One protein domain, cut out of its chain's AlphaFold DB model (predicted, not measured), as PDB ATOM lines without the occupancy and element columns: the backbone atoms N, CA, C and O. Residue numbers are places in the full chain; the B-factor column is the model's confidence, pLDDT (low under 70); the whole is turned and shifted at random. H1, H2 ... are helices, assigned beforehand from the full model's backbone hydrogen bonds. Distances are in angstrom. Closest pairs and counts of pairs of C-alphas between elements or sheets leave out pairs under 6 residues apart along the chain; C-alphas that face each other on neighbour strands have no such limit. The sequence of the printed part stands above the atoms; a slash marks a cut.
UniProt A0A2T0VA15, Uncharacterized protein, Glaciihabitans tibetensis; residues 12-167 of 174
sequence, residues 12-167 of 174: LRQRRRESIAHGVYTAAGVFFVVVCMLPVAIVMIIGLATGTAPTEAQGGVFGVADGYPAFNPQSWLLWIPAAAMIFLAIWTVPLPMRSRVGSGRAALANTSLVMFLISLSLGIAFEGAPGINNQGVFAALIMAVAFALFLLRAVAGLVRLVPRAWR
ATOM      1  N   LEU A  12      57.593  66.469  23.428       82.38
ATOM      2  CA  LEU A  12      56.522  67.142  24.171       82.38
ATOM      3  C   LEU A  12      55.132  66.641  23.750       82.38
ATOM      4  O   LEU A  12      54.297  66.344  24.605       82.38
ATOM      5  N   ARG A  13      54.892  66.484  22.439       83.00
ATOM      6  CA  ARG A  13      53.635  65.917  21.922       83.00
ATOM      7  C   ARG A  13      53.414  64.486  22.405       83.00
ATOM      8  O   ARG A  13      52.292  64.148  22.769       83.00
ATOM      9  N   GLN A  14      54.465  63.673  22.444       81.69
ATOM     10  CA  GLN A  14      54.382  62.304  22.941       81.69
ATOM     11  C   GLN A  14      54.041  62.254  24.435       81.69
ATOM     12  O   GLN A  14      53.068  61.601  24.803       81.69
ATOM     13  N   ARG A  15      54.746  63.023  25.278       82.00
ATOM     14  CA  ARG A  15      54.439  63.115  26.720       82.00
ATOM     15  C   ARG A  15      53.002  63.555  26.982       82.00
ATOM     16  O   ARG A  15      52.345  63.019  27.868       82.00
ATOM     17  N   ARG A  16      52.491  64.514  26.201       85.19
ATOM     18  CA  ARG A  16      51.098  64.964  26.321       85.19
ATOM     19  C   ARG A  16      50.112  63.841  26.002       85.19
ATOM     20  O   ARG A  16      49.131  63.685  26.718       85.19
ATOM     21  N   ARG A  17      50.369  63.051  24.954       84.44
ATOM     22  CA  ARG A  17      49.506  61.917  24.585       84.44
ATOM     23  C   ARG A  17      49.515  60.818  25.645       84.44
ATOM     24  O   ARG A  17      48.449  60.340  26.009       84.44
ATOM     25  N   GLU A  18      50.689  60.481  26.177       83.25
ATOM     26  CA  GLU A  18      50.824  59.542  27.300       83.25
ATOM     27  C   GLU A  18      50.055  60.047  28.532       83.25
ATOM     28  O   GLU A  18      49.256  59.311  29.101       83.25
ATOM     29  N   SER A  19      50.201  61.328  28.890       84.38
ATOM     30  CA  SER A  19      49.473  61.935  30.013       84.38
ATOM     31  C   SER A  19      47.953  61.876  29.846       84.38
ATOM     32  O   SER A  19      47.251  61.639  30.826       84.38
ATOM     33  N   ILE A  20      47.439  62.088  28.630       87.44
ATOM     34  CA  ILE A  20      46.003  61.964  28.345       87.44
ATOM     35  C   ILE A  20      45.565  60.509  28.501       87.44
ATOM     36  O   ILE A  20      44.571  60.254  29.171       87.44
ATOM     37  N   ALA A  21      46.317  59.555  27.942       86.19
ATOM     38  CA  ALA A  21      45.994  58.136  28.064       86.19
ATOM     39  C   ALA A  21      45.942  57.692  29.535       86.19
ATOM     40  O   ALA A  21      44.985  57.036  29.935       86.19
ATOM     41  N   HIS A  22      46.916  58.112  30.350       85.44
ATOM     42  CA  HIS A  22      46.907  57.858  31.792       85.44
ATOM     43  C   HIS A  22      45.717  58.512  32.490       85.44
ATOM     44  O   HIS A  22      45.071  57.863  33.302       85.44
ATOM     45  N   GLY A  23      45.408  59.773  32.175       85.88
ATOM     46  CA  GLY A  23      44.270  60.474  32.771       85.88
ATOM     47  C   GLY A  23      42.943  59.772  32.483       85.88
ATOM     48  O   GLY A  23      42.172  59.528  33.406       85.88
ATOM     49  N   VAL A  24      42.710  59.385  31.225       87.50
ATOM     50  CA  VAL A  24      41.501  58.653  30.808       87.50
ATOM     51  C   VAL A  24      41.440  57.278  31.471       87.50
ATOM     52  O   VAL A  24      40.396  56.905  31.992       87.50
ATOM     53  N   TYR A  25      42.558  56.547  31.500       86.75
ATOM     54  CA  TYR A  25      42.655  55.246  32.160       86.75
ATOM     55  C   TYR A  25      42.314  55.333  33.653       86.75
ATOM     56  O   TYR A  25      41.447  54.605  34.133       86.75
ATOM     57  N   THR A  26      42.953  56.252  34.381       86.62
ATOM     58  CA  THR A  26      42.723  56.429  35.817       86.62
ATOM     59  C   THR A  26      41.290  56.870  36.089       86.62
ATOM     60  O   THR A  26      40.651  56.329  36.987       86.62
ATOM     61  N   ALA A  27      40.756  57.806  35.300       88.25
ATOM     62  CA  ALA A  27      39.377  58.259  35.440       88.25
ATOM     63  C   ALA A  27      38.377  57.117  35.204       88.25
ATOM     64  O   ALA A  27      37.465  56.940  36.007       88.25
ATOM     65  N   ALA A  28      38.578  56.305  34.160       86.81
ATOM     66  CA  ALA A  28      37.738  55.142  33.878       86.81
ATOM     67  C   ALA A  28      37.811  54.097  35.001       86.81
ATOM     68  O   ALA A  28      36.780  53.577  35.417       86.81
ATOM     69  N   GLY A  29      39.011  53.830  35.528       85.56
ATOM     70  CA  GLY A  29      39.233  52.938  36.668       85.56
ATOM     71  C   GLY A  29      38.511  53.393  37.931       85.56
ATOM     72  O   GLY A  29      37.739  52.632  38.506       85.56
ATOM     73  N   VAL A  30      38.720  54.647  38.336       88.56
ATOM     74  CA  VAL A  30      38.074  55.228  39.522       88.56
ATOM     75  C   VAL A  30      36.560  55.232  39.360       88.56
ATOM     76  O   VAL A  30      35.852  54.799  40.263       88.56
ATOM     77  N   PHE A  31      36.064  55.669  38.202       87.06
ATOM     78  CA  PHE A  31      34.635  55.688  37.917       87.06
ATOM     79  C   PHE A  31      34.025  54.286  38.017       87.06
ATOM     80  O   PHE A  31      33.021  54.102  38.695       87.06
ATOM     81  N   PHE A  32      34.663  53.290  37.398       84.44
ATOM     82  CA  PHE A  32      34.219  51.901  37.462       84.44
ATOM     83  C   PHE A  32      34.186  51.373  38.899       84.44
ATOM     84  O   PHE A  32      33.186  50.802  39.320       84.44
ATOM     85  N   VAL A  33      35.250  51.600  39.675       84.00
ATOM     86  CA  VAL A  33      35.311  51.178  41.080       84.00
ATOM     87  C   VAL A  33      34.205  51.840  41.893       84.00
ATOM     88  O   VAL A  33      33.532  51.156  42.651       84.00
ATOM     89  N   VAL A  34      33.971  53.141  41.719       84.94
ATOM     90  CA  VAL A  34      32.888  53.841  42.417       84.94
ATOM     91  C   VAL A  34      31.534  53.245  42.035       84.94
ATOM     92  O   VAL A  34      30.765  52.895  42.918       84.94
ATOM     93  N   VAL A  35      31.255  53.056  40.745       79.94
ATOM     94  CA  VAL A  35      29.960  52.528  40.285       79.94
ATOM     95  C   VAL A  35      29.732  51.079  40.722       79.94
ATOM     96  O   VAL A  35      28.614  50.735  41.091       79.94
ATOM     97  N   CYS A  36      30.760  50.228  40.715       77.31
ATOM     98  CA  CYS A  36      30.604  48.805  41.024       77.31
ATOM     99  C   CYS A  36      30.782  48.473  42.511       77.31
ATOM    100  O   CYS A  36      30.096  47.590  43.017       77.31
ATOM    101  N   MET A  37      31.702  49.132  43.219       79.06
ATOM    102  CA  MET A  37      32.061  48.769  44.598       79.06
ATOM    103  C   MET A  37      31.330  49.603  45.646       79.06
ATOM    104  O   MET A  37      31.058  49.087  46.728       79.06
ATOM    105  N   LEU A  38      30.994  50.868  45.360       80.62
ATOM    106  CA  LEU A  38      30.279  51.703  46.330       80.62
ATOM    107  C   LEU A  38      28.911  51.107  46.705       80.62
ATOM    108  O   LEU A  38      28.628  51.048  47.900       80.62
ATOM    109  N   PRO A  39      28.096  50.595  45.760       76.69
ATOM    110  CA  PRO A  39      26.841  49.936  46.109       76.69
ATOM    111  C   PRO A  39      27.030  48.731  47.035       76.69
ATOM    112  O   PRO A  39      26.363  48.624  48.061       76.69
ATOM    113  N   VAL A  40      27.999  47.865  46.719       77.56
ATOM    114  CA  VAL A  40      28.333  46.685  47.531       77.56
ATOM    115  C   VAL A  40      28.754  47.105  48.939       77.56
ATOM    116  O   VAL A  40      28.259  46.555  49.921       77.56
ATOM    117  N   ALA A  41      29.618  48.117  49.049       82.50
ATOM    118  CA  ALA A  41      30.069  48.647  50.331       82.50
ATOM    119  C   ALA A  41      28.905  49.211  51.159       82.50
ATOM    120  O   ALA A  41      28.839  48.959  52.360       82.50
ATOM    121  N   ILE A  42      27.962  49.923  50.533       80.88
ATOM    122  CA  ILE A  42      26.777  50.443  51.223       80.88
ATOM    123  C   ILE A  42      25.909  49.294  51.746       80.88
ATOM    124  O   ILE A  42      25.549  49.301  52.922       80.88
ATOM    125  N   VAL A  43      25.624  48.276  50.926       77.88
ATOM    126  CA  VAL A  43      24.826  47.120  51.368       77.88
ATOM    127  C   VAL A  43      25.517  46.366  52.508       77.88
ATOM    128  O   VAL A  43      24.858  45.971  53.468       77.88
ATOM    129  N   MET A  44      26.845  46.220  52.455       81.75
ATOM    130  CA  MET A  44      27.624  45.640  53.552       81.75
ATOM    131  C   MET A  44      27.510  46.459  54.840       81.75
ATOM    132  O   MET A  44      27.276  45.882  55.898       81.75
ATOM    133  N   ILE A  45      27.646  47.787  54.769       85.81
ATOM    134  CA  ILE A  45      27.503  48.676  55.935       85.81
ATOM    135  C   ILE A  45      26.103  48.543  56.537       85.81
ATOM    136  O   ILE A  45      25.970  48.461  57.756       85.81
ATOM    137  N   ILE A  46      25.068  48.475  55.699       81.88
ATOM    138  CA  ILE A  46      23.691  48.307  56.168       81.88
ATOM    139  C   ILE A  46      23.525  46.946  56.841       81.88
ATOM    140  O   ILE A  46      23.023  46.900  57.957       81.88
ATOM    141  N   GLY A  47      24.018  45.864  56.232       81.25
ATOM    142  CA  GLY A  47      23.979  44.532  56.836       81.25
ATOM    143  C   GLY A  47      24.730  44.446  58.169       81.25
ATOM    144  O   GLY A  47      24.258  43.793  59.095       81.25
ATOM    145  N   LEU A  48      25.861  45.147  58.298       87.38
ATOM    146  CA  LEU A  48      26.595  45.265  59.562       87.38
ATOM    147  C   LEU A  48      25.809  46.055  60.619       87.38
ATOM    148  O   LEU A  48      25.837  45.690  61.790       87.38
ATOM    149  N   ALA A  49      25.109  47.119  60.220       88.00
ATOM    150  CA  ALA A  49      24.344  47.967  61.130       88.00
ATOM    151  C   ALA A  49      23.031  47.319  61.606       88.00
ATOM    152  O   ALA A  49      22.624  47.532  62.744       88.00
ATOM    153  N   THR A  50      22.363  46.540  60.752       84.25
ATOM    154  CA  THR A  50      21.069  45.900  61.054       84.25
ATOM    155  C   THR A  50      21.205  44.462  61.554       84.25
ATOM    156  O   THR A  50      20.231  43.893  62.041       84.25
ATOM    157  N   GLY A  51      22.390  43.856  61.427       84.81
ATOM    158  CA  GLY A  51      22.642  42.448  61.746       84.81
ATOM    159  C   GLY A  51      22.140  41.464  60.682       84.81
ATOM    160  O   GLY A  51      22.338  40.258  60.827       84.81
ATOM    161  N   THR A  52      21.517  41.950  59.605       80.50
ATOM    162  CA  THR A  52      20.999  41.130  58.501       80.50
ATOM    163  C   THR A  52      21.202  41.838  57.167       80.50
ATOM    164  O   THR A  52      20.786  42.986  57.005       80.50
ATOM    165  N   ALA A  53      21.792  41.157  56.181       74.19
ATOM    166  CA  ALA A  53      21.919  41.709  54.834       74.19
ATOM    167  C   ALA A  53      20.526  41.928  54.199       74.19
ATOM    168  O   ALA A  53      19.668  41.050  54.328       74.19
ATOM    169  N   PRO A  54      20.288  43.062  53.511       72.19
ATOM    170  CA  PRO A  54      19.037  43.291  52.798       72.19
ATOM    171  C   PRO A  54      18.797  42.196  51.755       72.19
ATOM    172  O   PRO A  54      19.691  41.854  50.977       72.19
ATOM    173  N   THR A  55      17.583  41.655  51.739       74.50
ATOM    174  CA  THR A  55      17.143  40.680  50.732       74.50
ATOM    175  C   THR A  55      16.965  41.338  49.359       74.50
ATOM    176  O   THR A  55      16.920  42.565  49.240       74.50
ATOM    177  N   GLU A  56      16.822  40.540  48.298       69.88
ATOM    178  CA  GLU A  56      16.566  41.052  46.942       69.88
ATOM    179  C   GLU A  56      15.300  41.927  46.881       69.88
ATOM    180  O   GLU A  56      15.326  43.014  46.308       69.88
ATOM    181  N   ALA A  57      14.228  41.525  47.571       71.06
ATOM    182  CA  ALA A  57      12.983  42.297  47.668       71.06
ATOM    183  C   ALA A  57      13.132  43.622  48.442       71.06
ATOM    184  O   ALA A  57      12.265  44.488  48.374       71.06
ATOM    185  N   GLN A  58      14.222  43.779  49.194       71.31
ATOM    186  CA  GLN A  58      14.547  44.985  49.956       71.31
ATOM    187  C   GLN A  58      15.592  45.858  49.252       71.31
ATOM    188  O   GLN A  58      16.029  46.839  49.839       71.31
ATOM    189  N   GLY A  59      16.010  45.518  48.026       67.81
ATOM    190  CA  GLY A  59      17.047  46.267  47.315       67.81
ATOM    191  C   GLY A  59      18.471  45.945  47.782       67.81
ATOM    192  O   GLY A  59      19.335  46.820  47.751       67.81
ATOM    193  N   GLY A  60      18.727  44.707  48.228       66.38
ATOM    194  CA  GLY A  60      20.083  44.203  48.482       66.38
ATOM    195  C   GLY A  60      21.005  44.298  47.260       66.38
ATOM    196  O   GLY A  60      20.622  44.835  46.227       66.38
ATOM    197  N   VAL A  61      22.230  43.758  47.344       62.56
ATOM    198  CA  VAL A  61      23.259  43.928  46.285       62.56
ATOM    199  C   VAL A  61      22.726  43.602  44.888       62.56
ATOM    200  O   VAL A  61      23.130  44.259  43.935       62.56
ATOM    201  N   PHE A  62      21.810  42.630  44.791       61.09
ATOM    202  CA  PHE A  62      21.191  42.188  43.543       61.09
ATOM    203  C   PHE A  62      19.682  42.485  43.421       61.09
ATOM    204  O   PHE A  62      19.014  41.983  42.524       61.09
ATOM    205  N   GLY A  63      19.131  43.301  44.320       58.66
ATOM    206  CA  GLY A  63      17.696  43.548  44.445       58.66
ATOM    207  C   GLY A  63      17.193  44.832  43.783       58.66
ATOM    208  O   GLY A  63      17.936  45.799  43.616       58.66
ATOM    209  N   VAL A  64      15.892  44.876  43.487       60.84
ATOM    210  CA  VAL A  64      15.166  46.087  43.064       60.84
ATOM    211  C   VAL A  64      13.985  46.284  44.016       60.84
ATOM    212  O   VAL A  64      13.180  45.373  44.182       60.84
ATOM    213  N   ALA A  65      13.883  47.454  44.652       62.22
ATOM    214  CA  ALA A  65      12.797  47.783  45.574       62.22
ATOM    215  C   ALA A  65      12.382  49.254  45.436       62.22
ATOM    216  O   ALA A  65      13.238  50.122  45.284       62.22
ATOM    217  N   ASP A  66      11.082  49.540  45.554       58.31
ATOM    218  CA  ASP A  66      10.501  50.874  45.310       58.31
ATOM    219  C   ASP A  66      10.918  51.950  46.336       58.31
ATOM    220  O   ASP A  66      10.753  53.143  46.089       58.31
ATOM    221  N   GLY A  67      11.462  51.548  47.492       55.28
ATOM    222  CA  GLY A  67      11.858  52.450  48.585       55.28
ATOM    223  C   GLY A  67      13.332  52.374  48.989       55.28
ATOM    224  O   GLY A  67      13.756  53.094  49.891       55.28
ATOM    225  N   TYR A  68      14.111  51.508  48.348       47.31
ATOM    226  CA  TYR A  68      15.550  51.399  48.570       47.31
ATOM    227  C   TYR A  68      16.255  52.048  47.383       47.31
ATOM    228  O   TYR A  68      15.730  51.937  46.273       47.31
ATOM    229  N   PRO A  69      17.410  52.728  47.538       53.16
ATOM    230  CA  PRO A  69      18.185  53.105  46.367       53.16
ATOM    231  C   PRO A  69      18.405  51.827  45.566       53.16
ATOM    232  O   PRO A  69      19.064  50.906  46.042       53.16
ATOM    233  N   ALA A  70      17.774  51.746  44.393       54.28
ATOM    234  CA  ALA A  70      17.997  50.657  43.472       54.28
ATOM    235  C   ALA A  70      19.469  50.762  43.094       54.28
ATOM    236  O   ALA A  70      19.849  51.490  42.178       54.28
ATOM    237  N   PHE A  71      20.307  50.033  43.822       54.00
ATOM    238  CA  PHE A  71      21.691  49.759  43.493       54.00
ATOM    239  C   PHE A  71      21.738  48.798  42.306       54.00
ATOM    240  O   PHE A  71      22.558  47.896  42.247       54.00
ATOM    241  N   ASN A  72      20.852  49.012  41.334       56.38
ATOM    242  CA  ASN A  72      21.075  48.614  39.973       56.38
ATOM    243  C   ASN A  72      22.406  49.282  39.614       56.38
ATOM    244  O   ASN A  72      22.462  50.521  39.618       56.38
ATOM    245  N   PRO A  73      23.496  48.526  39.387       53.94
ATOM    246  CA  PRO A  73      24.684  49.101  38.794       53.94
ATOM    247  C   PRO A  73      24.237  49.506  37.401       53.94
ATOM    248  O   PRO A  73      24.273  48.679  36.497       53.94
ATOM    249  N   GLN A  74      23.688  50.722  37.284       58.81
ATOM    250  CA  GLN A  74      22.904  51.167  36.148       58.81
ATOM    251  C   GLN A  74      23.646  50.718  34.908       58.81
ATOM    252  O   GLN A  74      24.738  51.203  34.618       58.81
ATOM    253  N   SER A  75      23.087  49.716  34.237       64.62
ATOM    254  CA  SER A  75      23.763  48.963  33.185       64.62
ATOM    255  C   SER A  75      24.291  49.879  32.074       64.62
ATOM    256  O   SER A  75      25.229  49.539  31.357       64.62
ATOM    257  N   TRP A  76      23.704  51.074  31.968       70.75
ATOM    258  CA  TRP A  76      24.127  52.151  31.090       70.75
ATOM    259  C   TRP A  76      25.412  52.870  31.556       70.75
ATOM    260  O   TRP A  76      26.231  53.226  30.717       70.75
ATOM    261  N   LEU A  77      25.658  53.055  32.861       78.62
ATOM    262  CA  LEU A  77      26.871  53.707  33.386       78.62
ATOM    263  C   LEU A  77      28.135  52.920  33.034       78.62
ATOM    264  O   LEU A  77      29.189  53.521  32.835       78.62
ATOM    265  N   LEU A  78      28.032  51.594  32.894       83.44
ATOM    266  CA  LEU A  78      29.136  50.732  32.453       83.44
ATOM    267  C   LEU A  78      29.629  51.068  31.037       83.44
ATOM    268  O   LEU A  78      30.776  50.768  30.695       83.44
ATOM    269  N   TRP A  79      28.818  51.759  30.231       87.38
ATOM    270  CA  TRP A  79      29.246  52.245  28.922       87.38
ATOM    271  C   TRP A  79      30.329  53.311  29.008       87.38
ATOM    272  O   TRP A  79      31.133  53.406  28.088       87.38
ATOM    273  N   ILE A  80      30.401  54.082  30.094       89.94
ATOM    274  CA  ILE A  80      31.420  55.126  30.261       89.94
ATOM    275  C   ILE A  80      32.829  54.509  30.296       89.94
ATOM    276  O   ILE A  80      33.642  54.843  29.427       89.94
ATOM    277  N   PRO A  81      33.151  53.580  31.220       90.19
ATOM    278  CA  PRO A  81      34.450  52.921  31.213       90.19
ATOM    279  C   PRO A  81      34.640  52.044  29.969       90.19
ATOM    280  O   PRO A  81      35.745  52.015  29.432       90.19
ATOM    281  N   ALA A  82      33.595  51.396  29.436       91.75
ATOM    282  CA  ALA A  82      33.718  50.610  28.204       91.75
ATOM    283  C   ALA A  82      34.139  51.472  26.997       91.75
ATOM    284  O   ALA A  82      35.099  51.137  26.297       91.75
ATOM    285  N   ALA A  83      33.480  52.619  26.795       94.56
ATOM    286  CA  ALA A  83      33.792  53.589  25.749       94.56
ATOM    287  C   ALA A  83      35.197  54.185  25.928       94.56
ATOM    288  O   ALA A  83      35.944  54.324  24.959       94.56
ATOM    289  N   ALA A  84      35.591  54.488  27.167       92.94
ATOM    290  CA  ALA A  84      36.934  54.972  27.466       92.94
ATOM    291  C   ALA A  84      38.007  53.932  27.109       92.94
ATOM    292  O   ALA A  84      38.999  54.266  26.459       92.94
ATOM    293  N   MET A  85      37.804  52.662  27.478       93.56
ATOM    294  CA  MET A  85      38.781  51.604  27.214       93.56
ATOM    295  C   MET A  85      38.877  51.258  25.727       93.56
ATOM    296  O   MET A  85      39.990  51.100  25.228       93.56
ATOM    297  N   ILE A  86      37.761  51.203  24.989       95.06
ATOM    298  CA  ILE A  86      37.812  50.971  23.536       95.06
ATOM    299  C   ILE A  86      38.445  52.159  22.800       95.06
ATOM    300  O   ILE A  86      39.271  51.965  21.907       95.06
ATOM    301  N   PHE A  87      38.144  53.391  23.227       94.44
ATOM    302  CA  PHE A  87      38.807  54.585  22.713       94.44
ATOM    303  C   PHE A  87      40.318  54.510  22.936       94.44
ATOM    304  O   PHE A  87      41.085  54.712  21.997       94.44
ATOM    305  N   LEU A  88      40.762  54.160  24.149       91.12
ATOM    306  CA  LEU A  88      42.182  53.988  24.451       91.12
ATOM    307  C   LEU A  88      42.807  52.865  23.622       91.12
ATOM    308  O   LEU A  88      43.918  53.043  23.120       91.12
ATOM    309  N   ALA A  89      42.107  51.747  23.424       91.62
ATOM    310  CA  ALA A  89      42.597  50.624  22.630       91.62
ATOM    311  C   ALA A  89      42.924  51.043  21.195       91.62
ATOM    312  O   ALA A  89      43.981  50.679  20.685       91.62
ATOM    313  N   ILE A  90      42.071  51.870  20.586       92.94
ATOM    314  CA  ILE A  90      42.243  52.375  19.218       92.94
ATOM    315  C   ILE A  90      43.259  53.526  19.179       92.94
ATOM    316  O   ILE A  90      44.192  53.531  18.374       92.94
ATOM    317  N   TRP A  91      43.115  54.510  20.063       89.50
ATOM    318  CA  TRP A  91      43.912  55.736  20.035       89.50
ATOM    319  C   TRP A  91      45.386  55.499  20.387       89.50
ATOM    320  O   TRP A  91      46.276  56.188  19.882       89.50
ATOM    321  N   THR A  92      45.671  54.492  21.217       85.62
ATOM    322  CA  THR A  92      47.040  54.147  21.621       85.62
ATOM    323  C   THR A  92      47.726  53.144  20.687       85.62
ATOM    324  O   THR A  92      48.891  52.799  20.913       85.62
ATOM    325  N   VAL A  93      47.083  52.696  19.596       84.94
ATOM    326  CA  VAL A  93      47.688  51.761  18.619       84.94
ATOM    327  C   VAL A  93      49.082  52.212  18.143       84.94
ATOM    328  O   VAL A  93      50.023  51.413  18.283       84.94
ATOM    329  N   PRO A  94      49.275  53.459  17.655       80.88
ATOM    330  CA  PRO A  94      50.577  53.915  17.167       80.88
ATOM    331  C   PRO A  94      51.507  54.432  18.277       80.88
ATOM    332  O   PRO A  94      52.631  54.834  17.984       80.88
ATOM    333  N   LEU A  95      51.066  54.476  19.541       80.38
ATOM    334  CA  LEU A  95      51.835  55.089  20.627       80.38
ATOM    335  C   LEU A  95      52.798  54.080  21.279       80.38
ATOM    336  O   LEU A  95      52.350  53.033  21.757       80.38
ATOM    337  N   PRO A  96      54.110  54.367  21.353       75.56
ATOM    338  CA  PRO A  96      55.035  53.584  22.162       75.56
ATOM    339  C   PRO A  96      54.786  53.916  23.637       75.56
ATOM    340  O   PRO A  96      55.348  54.861  24.183       75.56
ATOM    341  N   MET A  97      53.882  53.172  24.274       73.69
ATOM    342  CA  MET A  97      53.604  53.352  25.695       73.69
ATOM    343  C   MET A  97      54.823  52.916  26.493       73.69
ATOM    344  O   MET A  97      55.288  51.781  26.388       73.69
ATOM    345  N   ARG A  98      55.372  53.846  27.266       67.12
ATOM    346  CA  ARG A  98      56.462  53.543  28.183       67.12
ATOM    347  C   ARG A  98      55.902  52.736  29.339       67.12
ATOM    348  O   ARG A  98      54.974  53.177  30.012       67.12
ATOM    349  N   SER A  99      56.495  51.576  29.582       58.09
ATOM    350  CA  SER A  99      56.222  50.756  30.760       58.09
ATOM    351  C   SER A  99      56.732  51.479  32.015       58.09
ATOM    352  O   SER A  99      57.787  51.154  32.555       58.09
ATOM    353  N   ARG A 100      56.010  52.495  32.495       55.28
ATOM    354  CA  ARG A 100      56.096  52.892  33.902       55.28
ATOM    355  C   ARG A 100      55.239  51.931  34.715       55.28
ATOM    356  O   ARG A 100      54.195  51.480  34.239       55.28
ATOM    357  N   VAL A 101      55.700  51.628  35.929       51.03
ATOM    358  CA  VAL A 101      54.987  50.804  36.914       51.03
ATOM    359  C   VAL A 101      53.502  51.188  36.908       51.03
ATOM    360  O   VAL A 101      53.158  52.344  37.146       51.03
ATOM    361  N   GLY A 102      52.641  50.236  36.539       55.38
ATOM    362  CA  GLY A 102      51.184  50.392  36.555       55.38
ATOM    363  C   GLY A 102      50.519  50.968  35.300       55.38
ATOM    364  O   GLY A 102      49.319  51.219  35.348       55.38
ATOM    365  N   SER A 103      51.232  51.203  34.188       60.69
ATOM    366  CA  SER A 103      50.595  51.876  33.040       60.69
ATOM    367  C   SER A 103      51.149  51.582  31.631       60.69
ATOM    368  O   SER A 103      50.925  52.345  30.690       60.69
ATOM    369  N   GLY A 104      51.819  50.437  31.463       74.50
ATOM    370  CA  GLY A 104      52.102  49.854  30.141       74.50
ATOM    371  C   GLY A 104      50.864  49.210  29.495       74.50
ATOM    372  O   GLY A 104      49.810  49.098  30.127       74.50
ATOM    373  N   ARG A 105      50.976  48.720  28.252       80.19
ATOM    374  CA  ARG A 105      49.850  48.071  27.546       80.19
ATOM    375  C   ARG A 105      49.317  46.848  28.292       80.19
ATOM    376  O   ARG A 105      48.117  46.605  28.262       80.19
ATOM    377  N   ALA A 106      50.184  46.120  28.996       79.62
ATOM    378  CA  ALA A 106      49.780  45.005  29.852       79.62
ATOM    379  C   ALA A 106      48.866  45.448  31.011       79.62
ATOM    380  O   ALA A 106      47.927  44.738  31.351       79.62
ATOM    381  N   ALA A 107      49.085  46.637  31.584       83.44
ATOM    382  CA  ALA A 107      48.212  47.178  32.626       83.44
ATOM    383  C   ALA A 107      46.838  47.570  32.064       83.44
ATOM    384  O   ALA A 107      45.819  47.280  32.687       83.44
ATOM    385  N   LEU A 108      46.801  48.159  30.860       86.44
ATOM    386  CA  LEU A 108      45.549  48.444  30.150       86.44
ATOM    387  C   LEU A 108      44.782  47.156  29.831       86.44
ATOM    388  O   LEU A 108      43.592  47.079  30.122       86.44
ATOM    389  N   ALA A 109      45.471  46.131  29.316       87.25
ATOM    390  CA  ALA A 109      44.881  44.823  29.048       87.25
ATOM    391  C   ALA A 109      44.318  44.187  30.330       87.25
ATOM    392  O   ALA A 109      43.137  43.860  30.380       87.25
ATOM    393  N   ASN A 110      45.124  44.077  31.389       87.56
ATOM    394  CA  ASN A 110      44.685  43.489  32.657       87.56
ATOM    395  C   ASN A 110      43.500  44.245  33.260       87.56
ATOM    396  O   ASN A 110      42.565  43.626  33.755       87.56
ATOM    397  N   THR A 111      43.502  45.574  33.188       87.19
ATOM    398  CA  THR A 111      42.391  46.373  33.712       87.19
ATOM    399  C   THR A 111      41.123  46.173  32.892       87.19
ATOM    400  O   THR A 111      40.068  45.948  33.476       87.19
ATOM    401  N   SER A 112      41.213  46.177  31.556       88.94
ATOM    402  CA  SER A 112      40.073  45.837  30.695       88.94
ATOM    403  C   SER A 112      39.532  44.441  30.991       88.94
ATOM    404  O   SER A 112      38.318  44.269  31.024       88.94
ATOM    405  N   LEU A 113      40.407  43.464  31.248       92.00
ATOM    406  CA  LEU A 113      40.012  42.108  31.624       92.00
ATOM    407  C   LEU A 113      39.270  42.088  32.965       92.00
ATOM    408  O   LEU A 113      38.195  41.508  33.052       92.00
ATOM    409  N   VAL A 114      39.809  42.738  33.999       90.06
ATOM    410  CA  VAL A 114      39.168  42.803  35.322       90.06
ATOM    411  C   VAL A 114      37.805  43.492  35.233       90.06
ATOM    412  O   VAL A 114      36.820  42.959  35.741       90.06
ATOM    413  N   MET A 115      37.724  44.635  34.545       89.69
ATOM    414  CA  MET A 115      36.457  45.340  34.345       89.69
ATOM    415  C   MET A 115      35.455  44.485  33.562       89.69
ATOM    416  O   MET A 115      34.285  44.444  33.934       89.69
ATOM    417  N   PHE A 116      35.903  43.762  32.528       90.88
ATOM    418  CA  PHE A 116      35.075  42.808  31.790       90.88
ATOM    419  C   PHE A 116      34.536  41.703  32.701       90.88
ATOM    420  O   PHE A 116      33.329  41.492  32.720       90.88
ATOM    421  N   LEU A 117      35.389  41.026  33.473       89.75
ATOM    422  CA  LEU A 117      34.980  39.906  34.328       89.75
ATOM    423  C   LEU A 117      33.985  40.344  35.406       89.75
ATOM    424  O   LEU A 117      32.985  39.663  35.631       89.75
ATOM    425  N   ILE A 118      34.218  41.501  36.032       85.00
ATOM    426  CA  ILE A 118      33.286  42.077  37.010       85.00
ATOM    427  C   ILE A 118      31.967  42.450  36.324       85.00
ATOM    428  O   ILE A 118      30.903  42.064  36.799       85.00
ATOM    429  N   SER A 119      32.022  43.142  35.181       83.81
ATOM    430  CA  SER A 119      30.819  43.566  34.446       83.81
ATOM    431  C   SER A 119      30.005  42.385  33.928       83.81
ATOM    432  O   SER A 119      28.782  42.438  33.956       83.81
ATOM    433  N   LEU A 120      30.664  41.319  33.471       85.50
ATOM    434  CA  LEU A 120      30.015  40.094  33.018       85.50
ATOM    435  C   LEU A 120      29.342  39.373  34.187       85.50
ATOM    436  O   LEU A 120      28.188  38.981  34.066       85.50
ATOM    437  N   SER A 121      30.039  39.246  35.320       80.44
ATOM    438  CA  SER A 121      29.488  38.612  36.525       80.44
ATOM    439  C   SER A 121      28.244  39.351  37.017       80.44
ATOM    440  O   SER A 121      27.234  38.718  37.306       80.44
ATOM    441  N   LEU A 122      28.291  40.687  37.042       75.44
ATOM    442  CA  LEU A 122      27.125  41.516  37.344       75.44
ATOM    443  C   LEU A 122      26.037  41.336  36.276       75.44
ATOM    444  O   LEU A 122      24.894  41.061  36.611       75.44
ATOM    445  N   GLY A 123      26.380  41.422  34.990       74.69
ATOM    446  CA  GLY A 123      25.420  41.285  33.895       74.69
ATOM    447  C   GLY A 123      24.630  39.973  33.928       74.69
ATOM    448  O   GLY A 123      23.424  40.005  33.720       74.69
ATOM    449  N   ILE A 124      25.293  38.855  34.239       74.81
ATOM    450  CA  ILE A 124      24.658  37.535  34.376       74.81
ATOM    451  C   ILE A 124      23.823  37.453  35.660       74.81
ATOM    452  O   ILE A 124      22.713  36.934  35.632       74.81
ATOM    453  N   ALA A 125      24.322  37.981  36.782       72.69
ATOM    454  CA  ALA A 125      23.610  37.935  38.064       72.69
ATOM    455  C   ALA A 125      22.262  38.680  38.043       72.69
ATOM    456  O   ALA A 125      21.383  38.374  38.841       72.69
ATOM    457  N   PHE A 126      22.102  39.645  37.134       69.19
ATOM    458  CA  PHE A 126      20.902  40.469  36.991       69.19
ATOM    459  C   PHE A 126      20.086  40.168  35.722       69.19
ATOM    460  O   PHE A 126      19.158  40.914  35.394       69.19
ATOM    461  N   GLU A 127      20.426  39.114  34.977       69.38
ATOM    462  CA  GLU A 127      19.715  38.764  33.748       69.38
ATOM    463  C   GLU A 127      18.251  38.395  34.051       69.38
ATOM    464  O   GLU A 127      17.963  37.545  34.890       69.38
ATOM    465  N   GLY A 128      17.307  39.055  33.372       63.78
ATOM    466  CA  GLY A 128      15.869  38.811  33.540       63.78
ATOM    467  C   GLY A 128      15.193  39.579  34.684       63.78
ATOM    468  O   GLY A 128      13.978  39.462  34.848       63.78
ATOM    469  N   ALA A 129      15.928  40.400  35.442       65.75
ATOM    470  CA  ALA A 129      15.339  41.247  36.477       65.75
ATOM    471  C   ALA A 129      14.448  42.363  35.875       65.75
ATOM    472  O   ALA A 129      14.838  43.009  34.895       65.75
ATOM    473  N   PRO A 130      13.261  42.647  36.455       63.75
ATOM    474  CA  PRO A 130      12.368  43.694  35.960       63.75
ATOM    475  C   PRO A 130      13.059  45.063  35.880       63.75
ATOM    476  O   PRO A 130      13.638  45.542  36.851       63.75
ATOM    477  N   GLY A 131      13.002  45.704  34.709       63.78
ATOM    478  CA  GLY A 131      13.621  47.015  34.475       63.78
ATOM    479  C   GLY A 131      15.138  46.989  34.236       63.78
ATOM    480  O   GLY A 131      15.719  48.041  33.959       63.78
ATOM    481  N   ILE A 132      15.784  45.817  34.285       65.56
ATOM    482  CA  ILE A 132      17.196  45.649  33.930       65.56
ATOM    483  C   ILE A 132      17.292  45.129  32.495       65.56
ATOM    484  O   ILE A 132      16.947  43.994  32.185       65.56
ATOM    485  N   ASN A 133      17.773  45.989  31.599       69.19
ATOM    486  CA  ASN A 133      18.048  45.618  30.214       69.19
ATOM    487  C   ASN A 133      19.461  45.023  30.080       69.19
ATOM    488  O   ASN A 133      20.363  45.372  30.843       69.19
ATOM    489  N   ASN A 134      19.709  44.251  29.015       75.88
ATOM    490  CA  ASN A 134      21.000  43.592  28.718       75.88
ATOM    491  C   ASN A 134      22.180  44.547  28.411       75.88
ATOM    492  O   ASN A 134      23.216  44.137  27.887       75.88
ATOM    493  N   GLN A 135      22.065  45.839  28.729       77.88
ATOM    494  CA  GLN A 135      23.094  46.841  28.452       77.88
ATOM    495  C   GLN A 135      24.413  46.570  29.184       77.88
ATOM    496  O   GLN A 135      25.466  46.903  28.645       77.88
ATOM    497  N   GLY A 136      24.369  45.949  30.366       77.69
ATOM    498  CA  GLY A 136      25.567  45.630  31.147       77.69
ATOM    499  C   GLY A 136      26.397  44.544  30.468       77.69
ATOM    500  O   GLY A 136      27.614  44.674  30.354       77.69
ATOM    501  N   VAL A 137      25.723  43.535  29.907       82.25
ATOM    502  CA  VAL A 137      26.349  42.486  29.092       82.25
ATOM    503  C   VAL A 137      26.978  43.092  27.836       82.25
ATOM    504  O   VAL A 137      28.137  42.811  27.535       82.25
ATOM    505  N   PHE A 138      26.277  43.988  27.133       87.19
ATOM    506  CA  PHE A 138      26.846  44.665  25.961       87.19
ATOM    507  C   PHE A 138      28.068  45.533  26.303       87.19
ATOM    508  O   PHE A 138      29.075  45.477  25.594       87.19
ATOM    509  N   ALA A 139      28.029  46.289  27.405       87.75
ATOM    510  CA  ALA A 139      29.181  47.054  27.877       87.75
ATOM    511  C   ALA A 139      30.370  46.138  28.228       87.75
ATOM    512  O   ALA A 139      31.509  46.435  27.855       87.75
ATOM    513  N   ALA A 140      30.112  44.991  28.866       88.81
ATOM    514  CA  ALA A 140      31.128  43.983  29.156       88.81
ATOM    515  C   ALA A 140      31.768  43.444  27.864       88.81
ATOM    516  O   ALA A 140      32.993  43.369  27.768       88.81
ATOM    517  N   LEU A 141      30.974  43.150  26.829       92.12
ATOM    518  CA  LEU A 141      31.498  42.715  25.528       92.12
ATOM    519  C   LEU A 141      32.415  43.769  24.892       92.12
ATOM    520  O   LEU A 141      33.461  43.417  24.350       92.12
ATOM    521  N   ILE A 142      32.092  45.061  25.002       94.25
ATOM    522  CA  ILE A 142      32.989  46.127  24.526       94.25
ATOM    523  C   ILE A 142      34.305  46.137  25.307       94.25
ATOM    524  O   ILE A 142      35.372  46.284  24.708       94.25
ATOM    525  N   MET A 143      34.264  45.940  26.626       92.75
ATOM    526  CA  MET A 143      35.484  45.802  27.424       92.75
ATOM    527  C   MET A 143      36.299  44.566  27.024       92.75
ATOM    528  O   MET A 143      37.526  44.652  26.974       92.75
ATOM    529  N   ALA A 144      35.648  43.453  26.670       94.19
ATOM    530  CA  ALA A 144      36.313  42.263  26.143       94.19
ATOM    531  C   ALA A 144      36.999  42.539  24.794       94.19
ATOM    532  O   ALA A 144      38.140  42.130  24.585       94.19
ATOM    533  N   VAL A 145      36.350  43.295  23.901       96.56
ATOM    534  CA  VAL A 145      36.966  43.749  22.644       96.56
ATOM    535  C   VAL A 145      38.167  44.651  22.929       96.56
ATOM    536  O   VAL A 145      39.233  44.449  22.350       96.56
ATOM    537  N   ALA A 146      38.042  45.612  23.849       94.19
ATOM    538  CA  ALA A 146      39.157  46.470  24.245       94.19
ATOM    539  C   ALA A 146      40.332  45.646  24.801       94.19
ATOM    540  O   ALA A 146      41.473  45.846  24.381       94.19
ATOM    541  N   PHE A 147      40.057  44.667  25.671       94.19
ATOM    542  CA  PHE A 147      41.049  43.714  26.171       94.19
ATOM    543  C   PHE A 147      41.746  42.968  25.029       94.19
ATOM    544  O   PHE A 147      42.976  42.972  24.965       94.19
ATOM    545  N   ALA A 148      40.981  42.379  24.106       94.25
ATOM    546  CA  ALA A 148      41.528  41.651  22.969       94.25
ATOM    547  C   ALA A 148      42.432  42.548  22.112       94.25
ATOM    548  O   ALA A 148      43.529  42.136  21.743       94.25
ATOM    549  N   LEU A 149      42.035  43.796  21.855       94.00
ATOM    550  CA  LEU A 149      42.849  44.757  21.110       94.00
ATOM    551  C   LEU A 149      44.153  45.105  21.838       94.00
ATOM    552  O   LEU A 149      45.216  45.118  21.211       94.00
ATOM    553  N   PHE A 150      44.107  45.351  23.151       91.56
ATOM    554  CA  PHE A 150      45.321  45.595  23.933       91.56
ATOM    555  C   PHE A 150      46.245  44.376  23.942       91.56
ATOM    556  O   PHE A 150      47.453  44.533  23.742       91.56
ATOM    557  N   LEU A 151      45.684  43.177  24.114       89.94
ATOM    558  CA  LEU A 151      46.423  41.919  24.126       89.94
ATOM    559  C   LEU A 151      47.076  41.643  22.771       89.94
ATOM    560  O   LEU A 151      48.293  41.479  22.703       89.94
ATOM    561  N   LEU A 152      46.297  41.666  21.686       91.38
ATOM    562  CA  LEU A 152      46.785  41.487  20.316       91.38
ATOM    563  C   LEU A 152      47.920  42.456  20.017       91.38
ATOM    564  O   LEU A 152      48.941  42.087  19.437       91.38
ATOM    565  N   ARG A 153      47.776  43.705  20.455       87.44
ATOM    566  CA  ARG A 153      48.778  44.729  20.215       87.44
ATOM    567  C   ARG A 153      50.037  44.558  21.068       87.44
ATOM    568  O   ARG A 153      51.126  44.882  20.577       87.44
ATOM    569  N   ALA A 154      49.913  44.073  22.303       84.75
ATOM    570  CA  ALA A 154      51.043  43.708  23.154       84.75
ATOM    571  C   ALA A 154      51.814  42.524  22.547       84.75
ATOM    572  O   ALA A 154      53.025  42.622  22.348       84.75
ATOM    573  N   VAL A 155      51.098  41.473  22.133       87.62
ATOM    574  CA  VAL A 155      51.662  40.302  21.444       87.62
ATOM    575  C   VAL A 155      52.359  40.721  20.152       87.62
ATOM    576  O   VAL A 155      53.528  40.403  19.970       87.62
ATOM    577  N   ALA A 156      51.711  41.516  19.294       87.94
ATOM    578  CA  ALA A 156      52.308  42.008  18.051       87.94
ATOM    579  C   ALA A 156      53.595  42.822  18.298       87.94
ATOM    580  O   ALA A 156      54.543  42.757  17.509       87.94
ATOM    581  N   GLY A 157      53.647  43.581  19.399       84.38
ATOM    582  CA  GLY A 157      54.854  44.276  19.842       84.38
ATOM    583  C   GLY A 157      55.976  43.308  20.227       84.38
ATOM    584  O   GLY A 157      57.110  43.489  19.779       84.38
ATOM    585  N   LEU A 158      55.639  42.267  20.992       83.88
ATOM    586  CA  LEU A 158      56.558  41.227  21.461       83.88
ATOM    587  C   LEU A 158      57.140  40.407  20.302       83.88
ATOM    588  O   LEU A 158      58.357  40.248  20.211       83.88
ATOM    589  N   VAL A 159      56.302  39.987  19.350       89.31
ATOM    590  CA  VAL A 159      56.730  39.248  18.147       89.31
ATOM    591  C   VAL A 159      57.288  40.147  17.039       89.31
ATOM    592  O   VAL A 159      57.561  39.686  15.936       89.31
ATOM    593  N   ARG A 160      57.493  41.444  17.314       85.38
ATOM    594  CA  ARG A 160      58.119  42.410  16.396       85.38
ATOM    595  C   ARG A 160      57.370  42.621  15.068       85.38
ATOM    596  O   ARG A 160      57.959  43.183  14.145       85.38
ATOM    597  N   LEU A 161      56.079  42.286  14.996       88.94
ATOM    598  CA  LEU A 161      55.219  42.523  13.824       88.94
ATOM    599  C   LEU A 161      54.910  44.012  13.598       88.94
ATOM    600  O   LEU A 161      54.475  44.409  12.523       88.94
ATOM    601  N   VAL A 162      55.139  44.851  14.610       86.69
ATOM    602  CA  VAL A 162      54.833  46.287  14.580       86.69
ATOM    603  C   VAL A 162      56.123  47.112  14.409       86.69
ATOM    604  O   VAL A 162      57.168  46.700  14.940       86.69
ATOM    605  N   PRO A 163      56.098  48.271  13.709       84.62
ATOM    606  CA  PRO A 163      57.271  49.133  13.549       84.62
ATOM    607  C   PRO A 163      57.964  49.463  14.873       84.62
ATOM    608  O   PRO A 163      57.302  49.657  15.893       84.62
ATOM    609  N   ARG A 164      59.302  49.582  14.860       79.44
ATOM    610  CA  ARG A 164      60.102  49.901  16.063       79.44
ATOM    611  C   ARG A 164      59.599  51.147  16.793       79.44
ATOM    612  O   ARG A 164      59.518  51.128  18.012       79.44
ATOM    613  N   ALA A 165      59.178  52.170  16.049       79.12
ATOM    614  CA  ALA A 165      58.642  53.415  16.598       79.12
ATOM    615  C   ALA A 165      57.370  53.237  17.448       79.12
ATOM    616  O   ALA A 165      57.007  54.143  18.188       79.12
ATOM    617  N   TRP A 166      56.669  52.106  17.326       78.50
ATOM    618  CA  TRP A 166      55.441  51.833  18.076       78.50
ATOM    619  C   TRP A 166      55.649  50.781  19.175       78.50
ATOM    620  O   TRP A 166      54.709  50.458  19.905       78.50
ATOM    621  N   ARG A 167      56.839  50.179  19.276       80.38
ATOM    622  CA  ARG A 167      57.134  49.184  20.312       80.38
ATOM    623  C   ARG A 167      57.267  49.877  21.663       80.38
ATOM    624  O   ARG A 167      57.633  51.047  21.735       80.38
TER     625      ARG A 167
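AT A GLANCE: This is residues 12 to 167 of the 174 residues of an uncharacterized protein of Glaciihabitans tibetensis (UniProt A0A2T0VA15). Four helices make a rod-shaped up-and-down bundle, each running against the one before it in the chain; H2 and H3 lie between the long H1 and H4. H1 runs nearly the whole length of the rod, its last part reaching beyond the other helices, and residues 51 to 78 fold back from there to H2. The printed part has 156 residues with four named helices, in the order H1, H2, H3, H4, and no named strand; the class is all helix. It is only just loose, close to compact, with a radius of gyration of the C-alphas of 18.4 A, and spans 58 by 28 by 22 A.

HOW THE PARTS SIT: H1, residues 12 to 50, with its residues 21 to 32 alone touches H2, residues 79 to 91; their closest C-alphas, of Ala 28 and Pro 81, are 4.8 A apart. This helical hairpin has a shallow tilt of 23 degrees, opposite ways. H1 and H3, residues 105 to 125, only just touch, with 3 pairs of C-alphas within 8 A, the closest being Phe 32 and Met 115 at 7.6 A. H3 and H4, residues 135 to 158, touch as a helical hairpin at 23 degrees, their closest C-alphas, of Phe 116 and Ala 140, 4.9 A apart. H2 touches H4, the same way at 22 degrees, closest at the C-alphas of Ile 86 and Ala 146, 4.8 A. H1 and H4 are apart. Every O i to N i+4 pair is within hydrogen-bond range in H2, H3 and H4; in H1, 33 of 35 are.

IN THESE COORDINATES: H1 begins at C-alpha 12 (56.522, 67.142, 24.171), measures 55.4 A and has a kink of 32 degrees near residue 38. H2 measures 17.5 A, H3 30.0 A and H4 34.6 A, ending at C-alpha 158 (56.558, 41.227, 21.461).

THE WHOLE: The C-alphas farthest apart, of Thr 50 and Pro 163, are 59.8 A apart. The printed part has no cut; the links H1 to H2 and H2 to H3 are long. The pLDDT is under 70 at 32 residues, among them 59 to 75.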